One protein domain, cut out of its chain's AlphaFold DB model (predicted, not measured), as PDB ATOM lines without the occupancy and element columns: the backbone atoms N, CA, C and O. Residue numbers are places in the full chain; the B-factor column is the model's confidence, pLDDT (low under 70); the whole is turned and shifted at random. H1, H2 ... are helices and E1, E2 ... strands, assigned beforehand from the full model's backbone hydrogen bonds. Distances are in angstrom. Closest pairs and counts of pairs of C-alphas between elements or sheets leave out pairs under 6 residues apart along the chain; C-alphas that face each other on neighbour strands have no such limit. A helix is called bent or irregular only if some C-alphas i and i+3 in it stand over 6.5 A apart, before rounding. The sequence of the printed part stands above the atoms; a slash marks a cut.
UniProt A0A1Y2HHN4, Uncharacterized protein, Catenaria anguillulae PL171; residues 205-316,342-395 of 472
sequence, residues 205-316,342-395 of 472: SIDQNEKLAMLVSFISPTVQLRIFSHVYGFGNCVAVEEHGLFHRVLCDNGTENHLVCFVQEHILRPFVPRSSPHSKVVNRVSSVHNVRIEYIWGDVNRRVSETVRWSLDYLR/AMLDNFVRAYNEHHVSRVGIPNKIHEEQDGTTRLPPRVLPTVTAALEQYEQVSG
ATOM      1  N   SER A 205     291.327 590.922 484.838       81.31
ATOM      2  CA  SER A 205     290.286 590.965 485.868       81.31
ATOM      3  C   SER A 205     290.249 589.628 486.591       81.31
ATOM      4  O   SER A 205     289.967 588.620 485.953       81.31
ATOM      5  N   ILE A 206     290.538 589.641 487.888       78.12
ATOM      6  CA  ILE A 206     290.514 588.461 488.754       78.12
ATOM      7  C   ILE A 206     289.448 588.637 489.826       78.12
ATOM      8  O   ILE A 206     289.108 589.763 490.202       78.12
ATOM      9  N   ASP A 207     288.928 587.512 490.283       73.56
ATOM     10  CA  ASP A 207     287.974 587.420 491.377       73.56
ATOM     11  C   ASP A 207     287.857 585.964 491.803       73.56
ATOM     12  O   ASP A 207     288.021 585.070 490.966       73.56
ATOM     13  N   GLN A 208     287.555 585.729 493.075       67.69
ATOM     14  CA  GLN A 208     287.251 584.388 493.546       67.69
ATOM     15  C   GLN A 208     285.746 584.166 493.511       67.69
ATOM     16  O   GLN A 208     284.971 584.869 494.147       67.69
ATOM     17  N   ASN A 209     285.310 583.152 492.765       64.88
ATOM     18  CA  ASN A 209     283.900 582.796 492.759       64.88
ATOM     19  C   ASN A 209     283.568 581.931 493.977       64.88
ATOM     20  O   ASN A 209     283.638 580.701 493.912       64.88
ATOM     21  N   GLU A 210     283.117 582.568 495.056       59.44
ATOM     22  CA  GLU A 210     282.632 581.892 496.268       59.44
ATOM     23  C   GLU A 210     281.509 580.870 495.984       59.44
ATOM     24  O   GLU A 210     281.277 579.947 496.758       59.44
ATOM     25  N   LYS A 211     280.811 580.959 494.842       55.56
ATOM     26  CA  LYS A 211     279.762 579.991 494.469       55.56
ATOM     27  C   LYS A 211     280.325 578.701 493.879       55.56
ATOM     28  O   LYS A 211     279.700 577.656 494.029       55.56
ATOM     29  N   LEU A 212     281.502 578.743 493.249       54.66
ATOM     30  CA  LEU A 212     282.287 577.524 493.023       54.66
ATOM     31  C   LEU A 212     282.887 577.044 494.345       54.66
ATOM     32  O   LEU A 212     282.960 575.839 494.566       54.66
ATOM     33  N   ALA A 213     283.189 577.966 495.268       49.78
ATOM     34  CA  ALA A 213     283.532 577.599 496.635       49.78
ATOM     35  C   ALA A 213     282.367 576.925 497.400       49.78
ATOM     36  O   ALA A 213     282.618 576.232 498.373       49.78
ATOM     37  N   MET A 214     281.106 577.020 496.946       46.81
ATOM     38  CA  MET A 214     280.003 576.210 497.498       46.81
ATOM     39  C   MET A 214     280.016 574.749 497.033       46.81
ATOM     40  O   MET A 214     279.684 573.854 497.803       46.81
ATOM     41  N   LEU A 215     280.431 574.472 495.791       50.91
ATOM     42  CA  LEU A 215     280.765 573.091 495.406       50.91
ATOM     43  C   LEU A 215     281.937 572.574 496.246       50.91
ATOM     44  O   LEU A 215     282.047 571.380 496.492       50.91
ATOM     45  N   VAL A 216     282.767 573.504 496.714       46.19
ATOM     46  CA  VAL A 216     283.866 573.275 497.647       46.19
ATOM     47  C   VAL A 216     283.396 573.255 499.106       46.19
ATOM     48  O   VAL A 216     284.153 572.755 499.905       46.19
ATOM     49  N   SER A 217     282.187 573.701 499.482       40.66
ATOM     50  CA  SER A 217     281.636 573.562 500.850       40.66
ATOM     51  C   SER A 217     280.795 572.294 501.040       40.66
ATOM     52  O   SER A 217     280.462 571.922 502.163       40.66
ATOM     53  N   PHE A 218     280.537 571.563 499.950       43.44
ATOM     54  CA  PHE A 218     280.290 570.114 499.953       43.44
ATOM     55  C   PHE A 218     281.548 569.295 500.236       43.44
ATOM     56  O   PHE A 218     281.572 568.080 500.089       43.44
ATOM     57  N   ILE A 219     282.639 569.973 500.529       39.22
ATOM     58  CA  ILE A 219     283.961 569.429 500.641       39.22
ATOM     59  C   ILE A 219     284.609 570.231 501.784       39.22
ATOM     60  O   ILE A 219     284.216 571.353 502.090       39.22
ATOM     61  N   SER A 220     285.534 569.641 502.526       35.03
ATOM     62  CA  SER A 220     286.258 570.340 503.595       35.03
ATOM     63  C   SER A 220     286.899 571.655 503.065       35.03
ATOM     64  O   SER A 220     287.162 571.705 501.853       35.03
ATOM     65  N   PRO A 221     287.220 572.676 503.908       33.66
ATOM     66  CA  PRO A 221     287.917 573.956 503.583       33.66
ATOM     67  C   PRO A 221     289.275 573.860 502.858       33.66
ATOM     68  O   PRO A 221     290.084 574.763 502.836       33.66
ATOM     69  N   THR A 222     289.545 572.715 502.281       35.62
ATOM     70  CA  THR A 222     290.801 572.003 502.242       35.62
ATOM     71  C   THR A 222     291.008 571.504 500.803       35.62
ATOM     72  O   THR A 222     292.099 571.487 500.247       35.62
ATOM     73  N   VAL A 223     289.899 571.260 500.094       35.22
ATOM     74  CA  VAL A 223     289.829 571.194 498.622       35.22
ATOM     75  C   VAL A 223     289.679 572.581 498.001       35.22
ATOM     76  O   VAL A 223     289.795 572.731 496.776       35.22
ATOM     77  N   GLN A 224     289.618 573.608 498.860       32.03
ATOM     78  CA  GLN A 224     289.975 574.971 498.501       32.03
ATOM     79  C   GLN A 224     291.380 575.094 497.898       32.03
ATOM     80  O   GLN A 224     291.723 576.166 497.443       32.03
ATOM     81  N   LEU A 225     292.198 574.036 497.851       31.27
ATOM     82  CA  LEU A 225     293.518 574.055 497.221       31.27
ATOM     83  C   LEU A 225     293.653 573.165 495.980       31.27
ATOM     84  O   LEU A 225     294.570 573.397 495.207       31.27
ATOM     85  N   ARG A 226     292.774 572.188 495.694       27.53
ATOM     86  CA  ARG A 226     292.906 571.320 494.491       27.53
ATOM     87  C   ARG A 226     292.109 571.810 493.283       27.53
ATOM     88  O   ARG A 226     292.678 571.932 492.204       27.53
ATOM     89  N   ILE A 227     290.838 572.179 493.474       31.39
ATOM     90  CA  ILE A 227     290.093 572.950 492.457       31.39
ATOM     91  C   ILE A 227     290.770 574.309 492.285       31.39
ATOM     92  O   ILE A 227     290.938 574.798 491.175       31.39
ATOM     93  N   PHE A 228     291.241 574.899 493.383       37.53
ATOM     94  CA  PHE A 228     291.904 576.183 493.307       37.53
ATOM     95  C   PHE A 228     293.319 576.066 492.754       37.53
ATOM     96  O   PHE A 228     293.618 576.880 491.920       37.53
ATOM     97  N   SER A 229     294.188 575.096 493.065       32.47
ATOM     98  CA  SER A 229     295.541 575.062 492.454       32.47
ATOM     99  C   SER A 229     295.545 574.777 490.957       32.47
ATOM    100  O   SER A 229     296.398 575.318 490.258       32.47
ATOM    101  N   HIS A 230     294.588 573.997 490.449       33.00
ATOM    102  CA  HIS A 230     294.469 573.739 489.012       33.00
ATOM    103  C   HIS A 230     293.666 574.799 488.251       33.00
ATOM    104  O   HIS A 230     293.930 574.987 487.068       33.00
ATOM    105  N   VAL A 231     292.755 575.539 488.902       34.69
ATOM    106  CA  VAL A 231     291.932 576.562 488.222       34.69
ATOM    107  C   VAL A 231     292.310 578.015 488.599       34.69
ATOM    108  O   VAL A 231     292.084 578.926 487.809       34.69
ATOM    109  N   TYR A 232     292.933 578.267 489.758       46.81
ATOM    110  CA  TYR A 232     293.131 579.612 490.354       46.81
ATOM    111  C   TYR A 232     294.407 579.841 491.208       46.81
ATOM    112  O   TYR A 232     294.654 580.974 491.619       46.81
ATOM    113  N   GLY A 233     295.247 578.836 491.476       36.34
ATOM    114  CA  GLY A 233     296.173 578.829 492.626       36.34
ATOM    115  C   GLY A 233     297.340 579.778 492.496       36.34
ATOM    116  O   GLY A 233     297.986 580.112 493.476       36.34
ATOM    117  N   PHE A 234     297.567 580.258 491.290       50.66
ATOM    118  CA  PHE A 234     298.437 581.372 491.002       50.66
ATOM    119  C   PHE A 234     297.883 582.067 489.770       50.66
ATOM    120  O   PHE A 234     298.595 582.249 488.795       50.66
ATOM    121  N   GLY A 235     296.588 582.412 489.771       53.00
ATOM    122  CA  GLY A 235     295.891 582.899 488.573       53.00
ATOM    123  C   GLY A 235     296.643 584.003 487.820       53.00
ATOM    124  O   GLY A 235     296.567 584.058 486.601       53.00
ATOM    125  N   ASN A 236     297.448 584.819 488.518       58.06
ATOM    126  CA  ASN A 236     298.392 585.730 487.873       58.06
ATOM    127  C   ASN A 236     299.638 585.030 487.305       58.06
ATOM    128  O   ASN A 236     299.885 585.212 486.128       58.06
ATOM    129  N   CYS A 237     300.415 584.218 488.039       63.91
ATOM    130  CA  CYS A 237     301.588 583.568 487.420       63.91
ATOM    131  C   CYS A 237     301.227 582.508 486.384       63.91
ATOM    132  O   CYS A 237     301.883 582.495 485.360       63.91
ATOM    133  N   VAL A 238     300.164 581.719 486.558       69.38
ATOM    134  CA  VAL A 238     299.669 580.807 485.511       69.38
ATOM    135  C   VAL A 238     299.260 581.606 484.270       69.38
ATOM    136  O   VAL A 238     299.723 581.313 483.170       69.38
ATOM    137  N   ALA A 239     298.492 582.692 484.433       72.25
ATOM    138  CA  ALA A 239     298.162 583.563 483.304       72.25
ATOM    139  C   ALA A 239     299.397 584.268 482.718       72.25
ATOM    140  O   ALA A 239     299.437 584.517 481.518       72.25
ATOM    141  N   VAL A 240     300.410 584.598 483.521       78.88
ATOM    142  CA  VAL A 240     301.657 585.220 483.053       78.88
ATOM    143  C   VAL A 240     302.532 584.209 482.308       78.88
ATOM    144  O   VAL A 240     303.149 584.576 481.310       78.88
ATOM    145  N   GLU A 241     302.576 582.952 482.739       82.00
ATOM    146  CA  GLU A 241     303.255 581.860 482.034       82.00
ATOM    147  C   GLU A 241     302.592 581.612 480.682       82.00
ATOM    148  O   GLU A 241     303.260 581.619 479.645       82.00
ATOM    149  N   GLU A 242     301.269 581.463 480.679       80.94
ATOM    150  CA  GLU A 242     300.515 581.113 479.480       80.94
ATOM    151  C   GLU A 242     300.388 582.293 478.507       80.94
ATOM    152  O   GLU A 242     300.617 582.169 477.298       80.94
ATOM    153  N   HIS A 243     300.060 583.475 479.023       81.06
ATOM    154  CA  HIS A 243     299.679 584.629 478.214       81.06
ATOM    155  C   HIS A 243     300.633 585.810 478.317       81.06
ATOM    156  O   HIS A 243     300.529 586.692 477.481       81.06
ATOM    157  N   GLY A 244     301.579 585.829 479.255       86.00
ATOM    158  CA  GLY A 244     302.448 586.978 479.505       86.00
ATOM    159  C   GLY A 244     301.877 587.958 480.535       86.00
ATOM    160  O   GLY A 244     300.709 587.922 480.916       86.00
ATOM    161  N   LEU A 245     302.733 588.857 481.015       89.31
ATOM    162  CA  LEU A 245     302.402 589.818 482.058       89.31
ATOM    163  C   LEU A 245     301.430 590.883 481.554       89.31
ATOM    164  O   LEU A 245     301.720 591.619 480.607       89.31
ATOM    165  N   PHE A 246     300.311 591.008 482.262       88.88
ATOM    166  CA  PHE A 246     299.334 592.067 482.062       88.88
ATOM    167  C   PHE A 246     299.798 593.373 482.711       88.88
ATOM    168  O   PHE A 246     300.422 593.398 483.774       88.88
ATOM    169  N   HIS A 247     299.429 594.497 482.100       89.50
ATOM    170  CA  HIS A 247     299.814 595.828 482.572       89.50
ATOM    171  C   HIS A 247     299.156 596.227 483.890       89.50
ATOM    172  O   HIS A 247     299.676 597.078 484.619       89.50
ATOM    173  N   ARG A 248     297.985 595.656 484.172       88.75
ATOM    174  CA  ARG A 248     297.230 595.923 485.388       88.75
ATOM    175  C   ARG A 248     296.401 594.718 485.802       88.75
ATOM    176  O   ARG A 248     295.725 594.129 484.967       88.75
ATOM    177  N   VAL A 249     296.354 594.448 487.098       87.31
ATOM    178  CA  VAL A 249     295.377 593.552 487.721       87.31
ATOM    179  C   VAL A 249     294.216 594.382 488.275       87.31
ATOM    180  O   VAL A 249     294.426 595.408 488.925       87.31
ATOM    181  N   LEU A 250     292.986 593.973 487.977       86.06
ATOM    182  CA  LEU A 250     291.749 594.493 488.556       86.06
ATOM    183  C   LEU A 250     291.125 593.384 489.399       86.06
ATOM    184  O   LEU A 250     290.781 592.343 488.851       86.06
ATOM    185  N   CYS A 251     290.941 593.636 490.684       83.88
ATOM    186  CA  CYS A 251     290.265 592.732 491.607       83.88
ATOM    187  C   CYS A 251     289.360 593.539 492.531       83.88
ATOM    188  O   CYS A 251     289.408 594.779 492.530       83.88
ATOM    189  N   ASP A 252     288.539 592.858 493.316       83.38
ATOM    190  CA  ASP A 252     287.825 593.528 494.384       83.38
ATOM    191  C   ASP A 252     288.723 593.718 495.633       83.38
ATOM    192  O   ASP A 252     289.950 593.584 495.566       83.38
ATOM    193  N   ASN A 253     288.137 594.128 496.758       84.00
ATOM    194  CA  ASN A 253     288.866 594.357 498.007       84.00
ATOM    195  C   ASN A 253     288.958 593.108 498.901       84.00
ATOM    196  O   ASN A 253     289.368 593.244 500.055       84.00
ATOM    197  N   GLY A 254     288.570 591.934 498.404       77.81
ATOM    198  CA  GLY A 254     288.621 590.695 499.160       77.81
ATOM    199  C   GLY A 254     290.046 590.302 499.565       77.81
ATOM    200  O   GLY A 254     291.037 590.579 498.873       77.81
ATOM    201  N   THR A 255     290.164 589.696 500.748       77.62
ATOM    202  CA  THR A 255     291.449 589.278 501.330       77.62
ATOM    203  C   THR A 255     292.124 588.179 500.520       77.62
ATOM    204  O   THR A 255     293.348 588.083 500.478       77.62
ATOM    205  N   GLU A 256     291.329 587.390 499.820       73.94
ATOM    206  CA  GLU A 256     291.740 586.288 498.970       73.94
ATOM    207  C   GLU A 256     292.521 586.743 497.719       73.94
ATOM    208  O   GLU A 256     293.306 585.986 497.147       73.94
ATOM    209  N   ASN A 257     292.409 588.026 497.354       79.25
ATOM    210  CA  ASN A 257     293.167 588.651 496.269       79.25
ATOM    211  C   ASN A 257     294.513 589.256 496.724       79.25
ATOM    212  O   ASN A 257     295.277 589.770 495.897       79.25
ATOM    213  N   HIS A 258     294.836 589.222 498.024       84.06
ATOM    214  CA  HIS A 258     296.012 589.902 498.578       84.06
ATOM    215  C   HIS A 258     297.334 589.406 498.001       84.06
ATOM    216  O   HIS A 258     298.156 590.233 497.602       84.06
ATOM    217  N   LEU A 259     297.526 588.086 497.921       83.75
ATOM    218  CA  LEU A 259     298.774 587.508 497.425       83.75
ATOM    219  C   LEU A 259     299.010 587.875 495.955       83.75
ATOM    220  O   LEU A 259     300.102 588.298 495.583       83.75
ATOM    221  N   VAL A 260     297.967 587.809 495.123       83.62
ATOM    222  CA  VAL A 260     298.063 588.186 493.706       83.62
ATOM    223  C   VAL A 260     298.392 589.669 493.541       83.62
ATOM    224  O   VAL A 260     299.250 590.028 492.729       83.62
ATOM    225  N   CYS A 261     297.748 590.536 494.327       88.00
ATOM    226  CA  CYS A 261     298.062 591.962 494.331       88.00
ATOM    227  C   CYS A 261     299.511 592.218 494.753       88.00
ATOM    228  O   CYS A 261     300.198 593.014 494.118       88.00
ATOM    229  N   PHE A 262     299.976 591.523 495.793       89.06
ATOM    230  CA  PHE A 262     301.340 591.637 496.290       89.06
ATOM    231  C   PHE A 262     302.361 591.249 495.220       89.06
ATOM    232  O   PHE A 262     303.258 592.034 494.916       89.06
ATOM    233  N   VAL A 263     302.182 590.089 494.579       88.75
ATOM    234  CA  VAL A 263     303.052 589.628 493.486       88.75
ATOM    235  C   VAL A 263     303.087 590.663 492.355       88.75
ATOM    236  O   VAL A 263     304.163 591.029 491.881       88.75
ATOM    237  N   GLN A 264     301.936 591.210 491.955       90.12
ATOM    238  CA  GLN A 264     301.875 592.228 490.904       90.12
ATOM    239  C   GLN A 264     302.597 593.535 491.292       90.12
ATOM    240  O   GLN A 264     303.281 594.127 490.458       90.12
ATOM    241  N   GLU A 265     302.439 594.011 492.530       91.75
ATOM    242  CA  GLU A 265     302.990 595.296 492.987       91.75
ATOM    243  C   GLU A 265     304.472 595.240 493.351       91.75
ATOM    244  O   GLU A 265     305.196 596.196 493.055       91.75
ATOM    245  N   HIS A 266     304.916 594.146 493.967       90.19
ATOM    246  CA  HIS A 266     306.246 594.039 494.564       90.19
ATOM    247  C   HIS A 266     307.222 593.204 493.737       90.19
ATOM    248  O   HIS A 266     308.418 593.482 493.772       90.19
ATOM    249  N   ILE A 267     306.731 592.235 492.957       89.00
ATOM    250  CA  ILE A 267     307.590 591.309 492.205       89.00
ATOM    251  C   ILE A 267     307.542 591.624 490.709       89.00
ATOM    252  O   ILE A 267     308.579 591.798 490.073       89.00
ATOM    253  N   LEU A 268     306.343 591.756 490.134       90.12
ATOM    254  CA  LEU A 268     306.170 591.878 488.680       90.12
ATOM    255  C   LEU A 268     306.177 593.326 488.174       90.12
ATOM    256  O   LEU A 268     306.416 593.567 486.990       90.12
ATOM    257  N   ARG A 269     305.978 594.312 489.058       91.19
ATOM    258  CA  ARG A 269     305.964 595.743 488.713       91.19
ATOM    259  C   ARG A 269     307.166 596.212 487.880       91.19
ATOM    260  O   ARG A 269     306.926 596.965 486.936       91.19
ATOM    261  N   PRO A 270     308.425 595.810 488.158       91.94
ATOM    262  CA  PRO A 270     309.578 596.226 487.354       91.94
ATOM    263  C   PRO A 270     309.507 595.778 485.887       91.94
ATOM    264  O   PRO A 270     310.148 596.389 485.035       91.94
ATOM    265  N   PHE A 271     308.725 594.737 485.595       91.50
ATOM    266  CA  PHE A 271     308.568 594.165 484.260       91.50
ATOM    267  C   PHE A 271     307.351 594.716 483.501       91.50
ATOM    268  O   PHE A 271     307.199 594.450 482.306       91.50
ATOM    269  N   VAL A 272     306.491 595.506 484.156       90.31
ATOM    270  CA  VAL A 272     305.384 596.193 483.481       90.31
ATOM    271  C   VAL A 272     305.952 597.313 482.594       90.31
ATOM    272  O   VAL A 272     306.690 598.171 483.093       90.31
ATOM    273  N   PRO A 273     305.612 597.364 481.291       87.88
ATOM    274  CA  PRO A 273     306.123 598.387 480.386       87.88
ATOM    275  C   PRO A 273     305.823 599.807 480.866       87.88
ATOM    276  O   PRO A 273     304.694 600.143 481.223       87.88
ATOM    277  N   ARG A 274     306.822 600.694 480.777       84.19
ATOM    278  CA  ARG A 274     306.660 602.130 481.090       84.19
ATOM    279  C   ARG A 274     305.653 602.836 480.177       84.19
ATOM    280  O   ARG A 274     305.157 603.900 480.530       84.19
ATOM    281  N   SER A 275     305.371 602.260 479.009       83.31
ATOM    282  CA  SER A 275     304.337 602.705 478.070       83.31
ATOM    283  C   SER A 275     302.915 602.331 478.503       83.31
ATOM    284  O   SER A 275     301.964 602.710 477.818       83.31
ATOM    285  N   SER A 276     302.752 601.595 479.609       83.75
ATOM    286  CA  SER A 276     301.442 601.265 480.165       83.75
ATOM    287  C   SER A 276     300.608 602.538 480.366       83.75
ATOM    288  O   SER A 276     301.094 603.512 480.951       83.75
ATOM    289  N   PRO A 277     299.338 602.556 479.919       83.19
ATOM    290  CA  PRO A 277     298.459 603.707 480.102       83.19
ATOM    291  C   PRO A 277     297.972 603.853 481.553       83.19
ATOM    292  O   PRO A 277     297.263 604.812 481.868       83.19
ATOM    293  N   HIS A 278     298.303 602.905 482.438       86.75
ATOM    294  CA  HIS A 278     297.818 602.876 483.814       86.75
ATOM    295  C   HIS A 278     298.856 603.426 484.782       86.75
ATOM    296  O   HIS A 278     300.008 603.008 484.787       86.75
ATOM    297  N   SER A 279     298.416 604.303 485.684       82.19
ATOM    298  CA  SER A 279     299.256 604.818 486.772       82.19
ATOM    299  C   SER A 279     299.517 603.793 487.883       82.19
ATOM    300  O   SER A 279     300.456 603.960 488.660       82.19
ATOM    301  N   LYS A 280     298.692 602.741 487.975       89.94
ATOM    302  CA  LYS A 280     298.794 601.664 488.968       89.94
ATOM    303  C   LYS A 280     298.744 600.294 488.295       89.94
ATOM    304  O   LYS A 280     297.918 600.081 487.405       89.94
ATOM    305  N   VAL A 281     299.588 599.378 488.775       90.81
ATOM    306  CA  VAL A 281     299.648 597.973 488.326       90.81
ATOM    307  C   VAL A 281     298.598 597.091 489.004       90.81
ATOM    308  O   VAL A 281     298.242 596.054 488.463       90.81
ATOM    309  N   VAL A 282     298.048 597.525 490.138       91.44
ATOM    310  CA  VAL A 282     296.881 596.917 490.783       91.44
ATOM    311  C   VAL A 282     295.814 597.984 490.975       91.44
ATOM    312  O   VAL A 282     296.091 599.121 491.366       91.44
ATOM    313  N   ASN A 283     294.575 597.619 490.675       90.44
ATOM    314  CA  ASN A 283     293.405 598.428 490.949       90.44
ATOM    315  C   ASN A 283     292.405 597.587 491.735       90.44
ATOM    316  O   ASN A 283     291.730 596.743 491.153       90.44
ATOM    317  N   ARG A 284     292.319 597.835 493.041       89.00
ATOM    318  CA  ARG A 284     291.303 597.218 493.888       89.00
ATOM    319  C   ARG A 284     290.052 598.083 493.895       89.00
ATOM    320  O   ARG A 284     290.137 599.305 494.045       89.00
ATOM    321  N   VAL A 285     288.903 597.465 493.674       84.88
ATOM    322  CA  VAL A 285     287.604 598.141 493.634       84.88
ATOM    323  C   VAL A 285     286.641 597.479 494.615       84.88
ATOM    324  O   VAL A 285     286.890 596.386 495.096       84.88
ATOM    325  N   SER A 286     285.521 598.119 494.954       80.31
ATOM    326  CA  SER A 286     284.463 597.394 495.669       80.31
ATOM    327  C   SER A 286     283.866 596.305 494.766       80.31
ATOM    328  O   SER A 286     283.864 596.457 493.541       80.31
ATOM    329  N   SER A 287     283.310 595.234 495.336       70.19
ATOM    330  CA  SER A 287     282.756 594.108 494.562       70.19
ATOM    331  C   SER A 287     281.634 594.561 493.608       70.19
ATOM    332  O   SER A 287     281.586 594.160 492.449       70.19
ATOM    333  N   VAL A 288     280.840 595.574 493.997       67.38
ATOM    334  CA  VAL A 288     279.842 596.239 493.119       67.38
ATOM    335  C   VAL A 288     280.444 596.931 491.885       67.38
ATOM    336  O   VAL A 288     279.727 597.328 490.962       67.38
ATOM    337  N   HIS A 289     281.759 597.126 491.868       70.25
ATOM    338  CA  HIS A 289     282.528 597.709 490.777       70.25
ATOM    339  C   HIS A 289     283.420 596.685 490.060       70.25
ATOM    340  O   HIS A 289     283.842 596.978 488.936       70.25
ATOM    341  N   ASN A 290     283.595 595.467 490.594       72.69
ATOM    342  CA  ASN A 290     284.212 594.332 489.894       72.69
ATOM    343  C   ASN A 290     283.236 593.644 488.919       72.69
ATOM    344  O   ASN A 290     283.316 592.459 488.621       72.69
ATOM    345  N   VAL A 291     282.311 594.417 488.342       69.62
ATOM    346  CA  VAL A 291     281.222 593.912 487.494       69.62
ATOM    347  C   VAL A 291     281.703 593.046 486.327       69.62
ATOM    348  O   VAL A 291     280.933 592.258 485.804       69.62
ATOM    349  N   ARG A 292     282.954 593.217 485.876       71.75
ATOM    350  CA  ARG A 292     283.492 592.578 484.667       71.75
ATOM    351  C   ARG A 292     283.526 591.062 484.785       71.75
ATOM    352  O   ARG A 292     283.046 590.383 483.883       71.75
ATOM    353  N   ILE A 293     284.116 590.580 485.865       74.50
ATOM    354  CA  ILE A 293     284.292 589.158 486.123       74.50
ATOM    355  C   ILE A 293     283.004 588.555 486.689       74.50
ATOM    356  O   ILE A 293     282.608 587.482 486.254       74.50
ATOM    357  N   GLU A 294     282.234 589.329 487.459       74.56
ATOM    358  CA  GLU A 294     280.877 588.975 487.904       74.56
ATOM    359  C   GLU A 294     279.923 588.613 486.754       74.56
ATOM    360  O   GLU A 294     279.092 587.712 486.875       74.56
ATOM    361  N   TYR A 295     280.043 589.272 485.593       75.44
ATOM    362  CA  TYR A 295     279.260 588.891 484.412       75.44
ATOM    363  C   TYR A 295     279.612 587.492 483.909       75.44
ATOM    364  O   TYR A 295     278.714 586.721 483.570       75.44
ATOM    365  N   ILE A 296     280.907 587.176 483.851       77.06
ATOM    366  CA  ILE A 296     281.390 585.862 483.420       77.06
ATOM    367  C   ILE A 296     280.967 584.819 484.453       77.06
ATOM    368  O   ILE A 296     280.419 583.784 484.080       77.06
ATOM    369  N   TRP A 297     281.092 585.129 485.745       77.19
ATOM    370  CA  TRP A 297     280.626 584.261 486.819       77.19
ATOM    371  C   TRP A 297     279.131 583.994 486.781       77.19
ATOM    372  O   TRP A 297     278.711 582.872 487.040       77.19
ATOM    373  N   GLY A 298     278.308 584.968 486.397       78.19
ATOM    374  CA  GLY A 298     276.880 584.742 486.180       78.19
ATOM    375  C   GLY A 298     276.579 583.718 485.076       78.19
ATOM    376  O   GLY A 298     275.570 583.014 485.149       78.19
ATOM    377  N   ASP A 299     277.426 583.616 484.049       78.56
ATOM    378  CA  ASP A 299     277.317 582.583 483.011       78.56
ATOM    379  C   ASP A 299     277.905 581.242 483.474       78.56
ATOM    380  O   ASP A 299     277.254 580.215 483.287       78.56
ATOM    381  N   VAL A 300     279.079 581.240 484.114       81.88
ATOM    382  CA  VAL A 300     279.714 580.024 484.656       81.88
ATOM    383  C   VAL A 300     278.813 579.358 485.692       81.88
ATOM    384  O   VAL A 300     278.568 578.160 485.610       81.88
ATOM    385  N   ASN A 301     278.241 580.125 486.619       80.88
ATOM    386  CA  ASN A 301     277.395 579.573 487.673       80.88
ATOM    387  C   ASN A 301     276.164 578.859 487.117       80.88
ATOM    388  O   ASN A 301     275.890 577.733 487.516       80.88
ATOM    389  N   ARG A 302     275.481 579.461 486.140       79.12
ATOM    390  CA  ARG A 302     274.286 578.863 485.524       79.12
ATOM    391  C   ARG A 302     274.569 577.635 484.664       79.12
ATOM    392  O   ARG A 302     273.648 576.883 484.383       79.12
ATOM    393  N   ARG A 303     275.795 577.482 484.158       80.81
ATOM    394  CA  ARG A 303     276.154 576.425 483.193       80.81
ATOM    395  C   ARG A 303     276.977 575.304 483.795       80.81
ATOM    396  O   ARG A 303     277.063 574.244 483.189       80.81
ATOM    397  N   VAL A 304     277.656 575.585 484.901       83.44
ATOM    398  CA  VAL A 304     278.641 574.700 485.517       83.44
ATOM    399  C   VAL A 304     278.264 574.470 486.972       83.44
ATOM    400  O   VAL A 304     277.926 573.353 487.352       83.44
ATOM    401  N   SER A 305     278.269 575.534 487.781       83.12
ATOM    402  CA  SER A 305     278.150 575.399 489.236       83.12
ATOM    403  C   SER A 305     276.796 574.844 489.670       83.12
ATOM    404  O   SER A 305     276.729 573.891 490.440       83.12
ATOM    405  N   GLU A 306     275.705 575.435 489.178       81.12
ATOM    406  CA  GLU A 306     274.344 575.062 489.571       81.12
ATOM    407  C   GLU A 306     274.014 573.627 489.158       81.12
ATOM    408  O   GLU A 306     273.413 572.898 489.942       81.12
ATOM    409  N   THR A 307     274.464 573.205 487.977       81.88
ATOM    410  CA  THR A 307     274.239 571.863 487.435       81.88
ATOM    411  C   THR A 307     274.770 570.770 488.352       81.88
ATOM    412  O   THR A 307     274.076 569.810 488.689       81.88
ATOM    413  N   VAL A 308     276.022 570.933 488.775       88.06
ATOM    414  CA  VAL A 308     276.709 569.976 489.636       88.06
ATOM    415  C   VAL A 308     276.134 570.038 491.047       88.06
ATOM    416  O   VAL A 308     275.861 568.997 491.645       88.06
ATOM    417  N   ARG A 309     275.881 571.255 491.555       85.88
ATOM    418  CA  ARG A 309     275.377 571.491 492.913       85.88
ATOM    419  C   ARG A 309     274.106 570.695 493.181       85.88
ATOM    420  O   ARG A 309     274.042 570.015 494.194       85.88
ATOM    421  N   TRP A 310     273.137 570.717 492.268       85.25
ATOM    422  CA  TRP A 310     271.880 569.986 492.449       85.25
ATOM    423  C   TRP A 310     272.070 568.479 492.615       85.25
ATOM    424  O   TRP A 310     271.417 567.857 493.450       85.25
ATOM    425  N   SER A 311     272.981 567.891 491.841       89.81
ATOM    426  CA  SER A 311     273.249 566.455 491.925       89.81
ATOM    427  C   SER A 311     273.971 566.096 493.230       89.81
ATOM    428  O   SER A 311     273.667 565.069 493.831       89.81
ATOM    429  N   LEU A 312     274.879 566.955 493.708       89.44
ATOM    430  CA  LEU A 312     275.542 566.782 495.007       89.44
ATOM    431  C   LEU A 312     274.577 566.977 496.187       89.44
ATOM    432  O   LEU A 312     274.560 566.148 497.096       89.44
ATOM    433  N   ASP A 313     273.735 568.018 496.142       86.44
ATOM    434  CA  ASP A 313     272.670 568.272 497.120       86.44
ATOM    435  C   ASP A 313     271.766 567.038 497.244       86.44
ATOM    436  O   ASP A 313     271.503 566.564 498.350       86.44
ATOM    437  N   TYR A 314     271.344 566.476 496.107       89.06
ATOM    438  CA  TYR A 314     270.529 565.266 496.064       89.06
ATOM    439  C   TYR A 314     271.229 564.073 496.723       89.06
ATOM    440  O   TYR A 314     270.652 563.443 497.607       89.06
ATOM    441  N   LEU A 315     272.477 563.775 496.340       91.12
ATOM    442  CA  LEU A 315     273.241 562.654 496.901       91.12
ATOM    443  C   LEU A 315     273.435 562.769 498.419       91.12
ATOM    444  O   LEU A 315     273.383 561.758 499.120       91.12
ATOM    445  N   ARG A 316     273.627 563.988 498.930       89.69
ATOM    446  CA  ARG A 316     273.700 564.252 500.371       89.69
ATOM    447  C   ARG A 316     272.356 564.033 501.056       89.69
ATOM    448  O   ARG A 316     272.313 563.392 502.098       89.69
ATOM    449  N   ALA A 342     286.195 569.970 482.753       88.25
ATOM    450  CA  ALA A 342     285.731 569.718 481.389       88.25
ATOM    451  C   ALA A 342     284.604 570.679 480.960       88.25
ATOM    452  O   ALA A 342     284.587 571.170 479.828       88.25
ATOM    453  N   MET A 343     283.673 570.994 481.866       89.69
ATOM    454  CA  MET A 343     282.611 571.975 481.608       89.69
ATOM    455  C   MET A 343     283.173 573.392 481.422       89.69
ATOM    456  O   MET A 343     282.736 574.114 480.520       89.69
ATOM    457  N   LEU A 344     284.148 573.790 482.245       86.69
ATOM    458  CA  LEU A 344     284.851 575.067 482.118       86.69
ATOM    459  C   LEU A 344     285.626 575.144 480.803       86.69
ATOM    460  O   LEU A 344     285.509 576.151 480.113       86.69
ATOM    461  N   ASP A 345     286.333 574.089 480.403       84.75
ATOM    462  CA  ASP A 345     287.079 574.042 479.141       84.75
ATOM    463  C   ASP A 345     286.151 574.226 477.938       84.75
ATOM    464  O   ASP A 345     286.438 575.013 477.028       84.75
ATOM    465  N   ASN A 346     284.998 573.550 477.942       89.12
ATOM    466  CA  ASN A 346     283.978 573.716 476.909       89.12
ATOM    467  C   ASN A 346     283.442 575.155 476.889       89.12
ATOM    468  O   ASN A 346     283.361 575.779 475.822       89.12
ATOM    469  N   PHE A 347     283.140 575.719 478.063       86.12
ATOM    470  CA  PHE A 347     282.695 577.104 478.190       86.12
ATOM    471  C   PHE A 347     283.741 578.098 477.680       86.12
ATOM    472  O   PHE A 347     283.410 578.925 476.831       86.12
ATOM    473  N   VAL A 348     284.988 578.016 478.148       83.94
ATOM    474  CA  VAL A 348     286.099 578.905 477.775       83.94
ATOM    475  C   VAL A 348     286.348 578.832 476.276       83.94
ATOM    476  O   VAL A 348     286.444 579.868 475.618       83.94
ATOM    477  N   ARG A 349     286.360 577.627 475.700       85.38
ATOM    478  CA  ARG A 349     286.517 577.417 474.258       85.38
ATOM    479  C   ARG A 349     285.429 578.143 473.457       85.38
ATOM    480  O   ARG A 349     285.731 578.857 472.499       85.38
ATOM    481  N   ALA A 350     284.163 578.006 473.850       87.50
ATOM    482  CA  ALA A 350     283.053 578.682 473.181       87.50
ATOM    483  C   ALA A 350     283.032 580.198 473.446       87.50
ATOM    484  O   ALA A 350     282.728 580.984 472.541       87.50
ATOM    485  N   TYR A 351     283.363 580.619 474.669       84.69
ATOM    486  CA  TYR A 351     283.427 582.015 475.092       84.69
ATOM    487  C   TYR A 351     284.542 582.749 474.341       84.69
ATOM    488  O   TYR A 351     284.290 583.780 473.728       84.69
ATOM    489  N   ASN A 352     285.754 582.222 474.284       83.94
ATOM    490  CA  ASN A 352     286.870 582.912 473.638       83.94
ATOM    491  C   ASN A 352     286.724 583.010 472.118       83.94
ATOM    492  O   ASN A 352     287.262 583.923 471.484       83.94
ATOM    493  N   GLU A 353     285.901 582.140 471.536       85.62
ATOM    494  CA  GLU A 353     285.489 582.287 470.157       85.62
ATOM    495  C   GLU A 353     284.273 583.198 469.991       85.62
ATOM    496  O   GLU A 353     284.139 583.786 468.931       85.62
ATOM    497  N   HIS A 354     283.361 583.411 470.939       83.75
ATOM    498  CA  HIS A 354     282.117 584.137 470.638       83.75
ATOM    499  C   HIS A 354     282.330 585.587 470.143       83.75
ATOM    500  O   HIS A 354     283.250 586.298 470.532       83.75
ATOM    501  N   HIS A 355     281.453 586.057 469.250       84.12
ATOM    502  CA  HIS A 355     281.541 587.431 468.752       84.12
ATOM    503  C   HIS A 355     280.911 588.418 469.746       84.12
ATOM    504  O   HIS A 355     279.684 588.459 469.907       84.12
ATOM    505  N   VAL A 356     281.731 589.302 470.309       79.44
ATOM    506  CA  VAL A 356     281.316 590.421 471.158       79.44
ATOM    507  C   VAL A 356     280.994 591.639 470.291       79.44
ATOM    508  O   VAL A 356     281.813 592.140 469.519       79.44
ATOM    509  N   SER A 357     279.773 592.160 470.418       75.00
ATOM    510  CA  SER A 357     279.326 593.330 469.653       75.00
ATOM    511  C   SER A 357     280.241 594.541 469.870       75.00
ATOM    512  O   SER A 357     280.461 594.952 471.007       75.00
ATOM    513  N   ARG A 358     280.701 595.155 468.768       72.62
ATOM    514  CA  ARG A 358     281.608 596.324 468.721       72.62
ATOM    515  C   ARG A 358     283.048 596.077 469.185       72.62
ATOM    516  O   ARG A 358     283.823 597.024 469.147       72.62
ATOM    517  N   VAL A 359     283.381 594.857 469.597       76.31
ATOM    518  CA  VAL A 359     284.723 594.489 470.066       76.31
ATOM    519  C   VAL A 359     285.348 593.499 469.085       76.31
ATOM    520  O   VAL A 359     286.366 593.809 468.484       76.31
ATOM    521  N   GLY A 360     284.686 592.371 468.820       79.88
ATOM    522  CA  GLY A 360     285.195 591.325 467.932       79.88
ATOM    523  C   GLY A 360     285.183 589.958 468.607       79.88
ATOM    524  O   GLY A 360     284.381 589.718 469.506       79.88
ATOM    525  N   ILE A 361     286.042 589.057 468.138       81.62
ATOM    526  CA  ILE A 361     286.220 587.714 468.705       81.62
ATOM    527  C   ILE A 361     287.444 587.758 469.631       81.62
ATOM    528  O   ILE A 361     288.498 588.160 469.138       81.62
ATOM    529  N   PRO A 362     287.336 587.370 470.916       83.50
ATOM    530  CA  PRO A 362     288.438 587.459 471.875       83.50
ATOM    531  C   PRO A 362     289.753 586.846 471.381       83.50
ATOM    532  O   PRO A 362     290.755 587.555 471.358       83.50
ATOM    533  N   ASN A 363     289.744 585.606 470.883       81.31
ATOM    534  CA  ASN A 363     290.958 584.958 470.363       81.31
ATOM    535  C   ASN A 363     291.590 585.715 469.189       81.31
ATOM    536  O   ASN A 363     292.799 585.899 469.148       81.31
ATOM    537  N   LYS A 364     290.777 586.256 468.275       83.00
ATOM    538  CA  LYS A 364     291.306 587.085 467.181       83.00
ATOM    539  C   LYS A 364     291.913 588.390 467.686       83.00
ATOM    540  O   LYS A 364     292.855 588.896 467.095       83.00
ATOM    541  N   ILE A 365     291.347 588.975 468.741       79.62
ATOM    542  CA  ILE A 365     291.899 590.190 469.350       79.62
ATOM    543  C   ILE A 365     293.224 589.867 470.036       79.62
ATOM    544  O   ILE A 365     294.153 590.652 469.908       79.62
ATOM    545  N   HIS A 366     293.316 588.721 470.713       82.06
ATOM    546  CA  HIS A 366     294.567 588.220 471.269       82.06
ATOM    547  C   HIS A 366     295.635 588.075 470.175       82.06
ATOM    548  O   HIS A 366     296.688 588.687 470.278       82.06
ATOM    549  N   GLU A 367     295.328 587.381 469.075       82.50
ATOM    550  CA  GLU A 367     296.256 587.197 467.947       82.50
ATOM    551  C   GLU A 367     296.682 588.518 467.278       82.50
ATOM    552  O   GLU A 367     297.827 588.671 466.861       82.50
ATOM    553  N   GLU A 368     295.760 589.476 467.132       83.38
ATOM    554  CA  GLU A 368     296.020 590.728 466.409       83.38
ATOM    555  C   GLU A 368     296.617 591.839 467.288       83.38
ATOM    556  O   GLU A 368     297.189 592.792 466.753       83.38
ATOM    557  N   GLN A 369     296.413 591.784 468.606       82.88
ATOM    558  CA  GLN A 369     296.691 592.874 469.546       82.88
ATOM    559  C   GLN A 369     297.191 592.342 470.898       82.88
ATOM    560  O   GLN A 369     296.675 592.742 471.943       82.88
ATOM    561  N   ASP A 370     298.181 591.449 470.892       84.81
ATOM    562  CA  ASP A 370     298.873 591.031 472.116       84.81
ATOM    563  C   ASP A 370     299.842 592.129 472.587       84.81
ATOM    564  O   ASP A 370     300.805 592.479 471.905       84.81
ATOM    565  N   GLY A 371     299.546 592.712 473.745       86.19
ATOM    566  CA  GLY A 371     300.367 593.705 474.429       86.19
ATOM    567  C   GLY A 371     300.912 593.207 475.763       86.19
ATOM    568  O   GLY A 371     301.242 594.030 476.610       86.19
ATOM    569  N   THR A 372     300.952 591.893 475.988       86.75
ATOM    570  CA  THR A 372     301.553 591.307 477.190       86.75
ATOM    571  C   THR A 372     303.082 591.301 477.132       86.75
ATOM    572  O   THR A 372     303.694 591.295 476.060       86.75
ATOM    573  N   THR A 373     303.729 591.268 478.301       90.25
ATOM    574  CA  THR A 373     305.188 591.093 478.396       90.25
ATOM    575  C   THR A 373     305.525 589.645 478.730       90.25
ATOM    576  O   THR A 373     305.219 589.172 479.823       90.25
ATOM    577  N   ARG A 374     306.212 588.933 477.834       90.75
ATOM    578  CA  ARG A 374     306.705 587.578 478.125       90.75
ATOM    579  C   ARG A 374     307.827 587.631 479.159       90.75
ATOM    580  O   ARG A 374     308.819 588.331 478.962       90.75
ATOM    581  N   LEU A 375     307.664 586.884 480.249       88.19
ATOM    582  CA  LEU A 375     308.661 586.775 481.310       88.19
ATOM    583  C   LEU A 375     309.341 585.405 481.259       88.19
ATOM    584  O   LEU A 375     308.686 584.412 480.949       88.19
ATOM    585  N   PRO A 376     310.643 585.319 481.572       85.75
ATOM    586  CA  PRO A 376     311.284 584.029 481.749       85.75
ATOM    587  C   PRO A 376     310.756 583.359 483.035       85.75
ATOM    588  O   PRO A 376     310.624 584.056 484.045       85.75
ATOM    589  N   PRO A 377     310.536 582.028 483.054       79.44
ATOM    590  CA  PRO A 377     309.919 581.328 484.191       79.44
ATOM    591  C   PRO A 377     310.595 581.595 485.542       79.44
ATOM    592  O   PRO A 377     309.931 581.743 486.556       79.44
ATOM    593  N   ARG A 378     311.921 581.779 485.548       85.00
ATOM    594  CA  ARG A 378     312.720 582.099 486.748       85.00
ATOM    595  C   ARG A 378     312.329 583.393 487.479       85.00
ATOM    596  O   ARG A 378     312.807 583.620 488.581       85.00
ATOM    597  N   VAL A 379     311.583 584.286 486.828       86.25
ATOM    598  CA  VAL A 379     311.124 585.553 487.421       86.25
ATOM    599  C   VAL A 379     309.846 585.349 488.230       86.25
ATOM    600  O   VAL A 379     309.553 586.146 489.120       86.25
ATOM    601  N   LEU A 380     309.082 584.303 487.924       84.50
ATOM    602  CA  LEU A 380     307.834 584.025 488.609       84.50
ATOM    603  C   LEU A 380     308.140 583.315 489.931       84.50
ATOM    604  O   LEU A 380     308.877 582.327 489.937       84.50
ATOM    605  N   PRO A 381     307.629 583.829 491.059       84.38
ATOM    606  CA  PRO A 381     307.840 583.185 492.341       84.38
ATOM    607  C   PRO A 381     307.036 581.885 492.401       84.38
ATOM    608  O   PRO A 381     305.930 581.795 491.865       84.38
ATOM    609  N   THR A 382     307.564 580.891 493.113       82.25
ATOM    610  CA  THR A 382     306.746 579.751 493.538       82.25
ATOM    611  C   THR A 382     305.715 580.212 494.566       82.25
ATOM    612  O   THR A 382     305.857 581.278 495.175       82.25
ATOM    613  N   VAL A 383     304.688 579.389 494.802       75.06
ATOM    614  CA  VAL A 383     303.651 579.704 495.795       75.06
ATOM    615  C   VAL A 383     304.249 579.940 497.171       75.06
ATOM    616  O   VAL A 383     304.011 580.979 497.783       75.06
ATOM    617  N   THR A 384     305.096 579.013 497.605       79.44
ATOM    618  CA  THR A 384     305.816 579.089 498.873       79.44
ATOM    619  C   THR A 384     306.671 580.351 498.955       79.44
ATOM    620  O   THR A 384     306.557 581.093 499.922       79.44
ATOM    621  N   ALA A 385     307.444 580.671 497.909       85.25
ATOM    622  CA  ALA A 385     308.306 581.852 497.916       85.25
ATOM    623  C   ALA A 385     307.511 583.168 497.980       85.25
ATOM    624  O   ALA A 385     307.916 584.107 498.662       85.25
ATOM    625  N   ALA A 386     306.381 583.261 497.275       84.75
ATOM    626  CA  ALA A 386     305.537 584.451 497.329       84.75
ATOM    627  C   ALA A 386     304.848 584.617 498.687       84.75
ATOM    628  O   ALA A 386     304.720 585.746 499.156       84.75
ATOM    629  N   LEU A 387     304.415 583.514 499.305       82.94
ATOM    630  CA  LEU A 387     303.835 583.514 500.648       82.94
ATOM    631  C   LEU A 387     304.862 583.969 501.681       82.94
ATOM    632  O   LEU A 387     304.605 584.933 502.391       82.94
ATOM    633  N   GLU A 388     306.050 583.366 501.694       86.56
ATOM    634  CA  GLU A 388     307.137 583.757 502.597       86.56
ATOM    635  C   GLU A 388     307.470 585.249 502.469       86.56
ATOM    636  O   GLU A 388     307.557 585.963 503.468       86.56
ATOM    637  N   GLN A 389     307.598 585.760 501.239       88.62
ATOM    638  CA  GLN A 389     307.845 587.186 501.004       88.62
ATOM    639  C   GLN A 389     306.675 588.064 501.457       88.62
ATOM    640  O   GLN A 389     306.891 589.135 502.028       88.62
ATOM    641  N   TYR A 390     305.437 587.636 501.209       88.25
ATOM    642  CA  TYR A 390     304.254 588.357 501.660       88.25
ATOM    643  C   TYR A 390     304.220 588.453 503.185       88.25
ATOM    644  O   TYR A 390     303.977 589.534 503.720       88.25
ATOM    645  N   GLU A 391     304.485 587.360 503.895       89.62
ATOM    646  CA  GLU A 391     304.491 587.322 505.359       89.62
ATOM    647  C   GLU A 391     305.609 588.188 505.939       89.62
ATOM    648  O   GLU A 391     305.362 588.971 506.857       89.62
ATOM    649  N   GLN A 392     306.805 588.135 505.345       90.88
ATOM    650  CA  GLN A 392     307.936 588.981 505.730       90.88
ATOM    651  C   GLN A 392     307.631 590.477 505.575       90.88
ATOM    652  O   GLN A 392     308.000 591.273 506.437       90.88
ATOM    653  N   VAL A 393     306.964 590.877 504.487       90.56
ATOM    654  CA  VAL A 393     306.678 592.294 504.202       90.56
ATOM    655  C   VAL A 393     305.437 592.794 504.942       90.56
ATOM    656  O   VAL A 393     305.420 593.925 505.426       90.56
ATOM    657  N   SER A 394     304.381 591.985 505.011       86.31
ATOM    658  CA  SER A 394     303.098 592.387 505.598       86.31
ATOM    659  C   SER A 394     303.022 592.164 507.109       86.31
ATOM    660  O   SER A 394     302.159 592.754 507.765       86.31
ATOM    661  N   GLY A 395     303.885 591.303 507.661       86.50
ATOM    662  CA  GLY A 395     303.844 590.868 509.057       86.50
ATOM    663  C   GLY A 395     302.595 590.055 509.410       86.50
ATOM    664  O   GLY A 395     302.275 589.919 510.591       86.50
TER     665      GLY A 395
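AT A GLANCE: This is residues 205 to 316 and 342 to 395 of the 472 residues of an uncharacterized protein of Catenaria anguillulae PL171 (UniProt A0A1Y2HHN4). Two short parallel strands, E1 and E2, with the kinked helix H4 packed on one side of them and H8 crossing H4, make a small packed unit, with E1 among the elements nearest the mean of the C-alphas; the long bent helix H5 leads away from this unit as an arm, and its second part, H5b, is the element farthest from that mean. H6 and H7 form a corner to one side, and residues 369 to 382, with no named element, lead from H7 back to H8. The printed part has 166 residues, with eight named helices and two strands in the order H1 H2 H3 E1 H4 E2 H5 H6 H7 H8, and is mostly helix. By its radius of gyration of the C-alphas, 17.2 A, it is compact, spanning 53 by 46 by 31 A, though contacts between its helices are few.

IN THESE COORDINATES: E1 is residues 249 to 252, from C-alpha 249 at (295.377, 593.552, 487.721), and E2 is residues 282 to 285. H4, residues 255 to 271, is 24.7 A long, has a kink of 36 degrees near residue 265, and is irregular: C-alphas 256 and 259 are 7.3 A apart. H5, residues 291 to 316, was assigned as one helix by its hydrogen bonds but is bent, C-alphas 303 and 306 being 6.8 A apart; its arms are H5a, 291 to 303, 18.7 A, and H5b, 306 to 316, 15.3 A. H1 is residues 212 to 215, H2 223 to 231, H3 235 to 243, H6 342 to 353 at 16.9 A, H7 362 to 368, and H8 383 to 394 at 16.0 A, ending at C-alpha 394 (303.098, 592.387, 505.598).

HOW THE PARTS SIT: E1 and E2 are parallel at 25 degrees, with N 283 and O 249 2.8 A apart, within hydrogen-bond range. E1, H4 and E2 make a strand-helix-strand unit, two parallel neighbour strands with a helix between, and its crossover is right-handed. The closest C-alphas of H4 and E2, Cys 261 and Val 282, are 6.2 A apart. H8 touches H4 about perpendicular, at 86 degrees, closest at C-alphas Ala 386 and Val 263, 6.9 A. H3 and H4 only just touch, with 3 pairs of C-alphas within 8 A, closest at Asn 236 and Val 260, 6.3 A. H2 and H3 meet only through their link. H1 and H5b are close but not clearly touching, C-alphas Leu 215 and Arg 309 being 6.1 A apart. H5a and H6 are close but not clearly touching, closest at C-alphas Val 300 and Leu 344, 7.6 A. H6 touches H7, with C-alphas Asn 352 and Pro 362 5.1 A apart. Every O i to N i+4 pair is within hydrogen-bond range in H3, H6, H7 and H8, against 3 of 5 in H2, 7 of 13 in H4, 7 of 9 in H5a and 6 of 7 in H5b; H1 is too short for such a pair.

THE WHOLE: The two C-alphas farthest apart, of Ser 275 and Leu 315, are 54.1 A apart. Residues 317 to 341 are not printed, and C-alphas 316 and 342 are 23.1 A apart across this cut. The link from H7 to H8, 14 residues, is long. Mean pLDDT of the printed part is 76.5; residues 208 to 238, 288 and 291 are under 70.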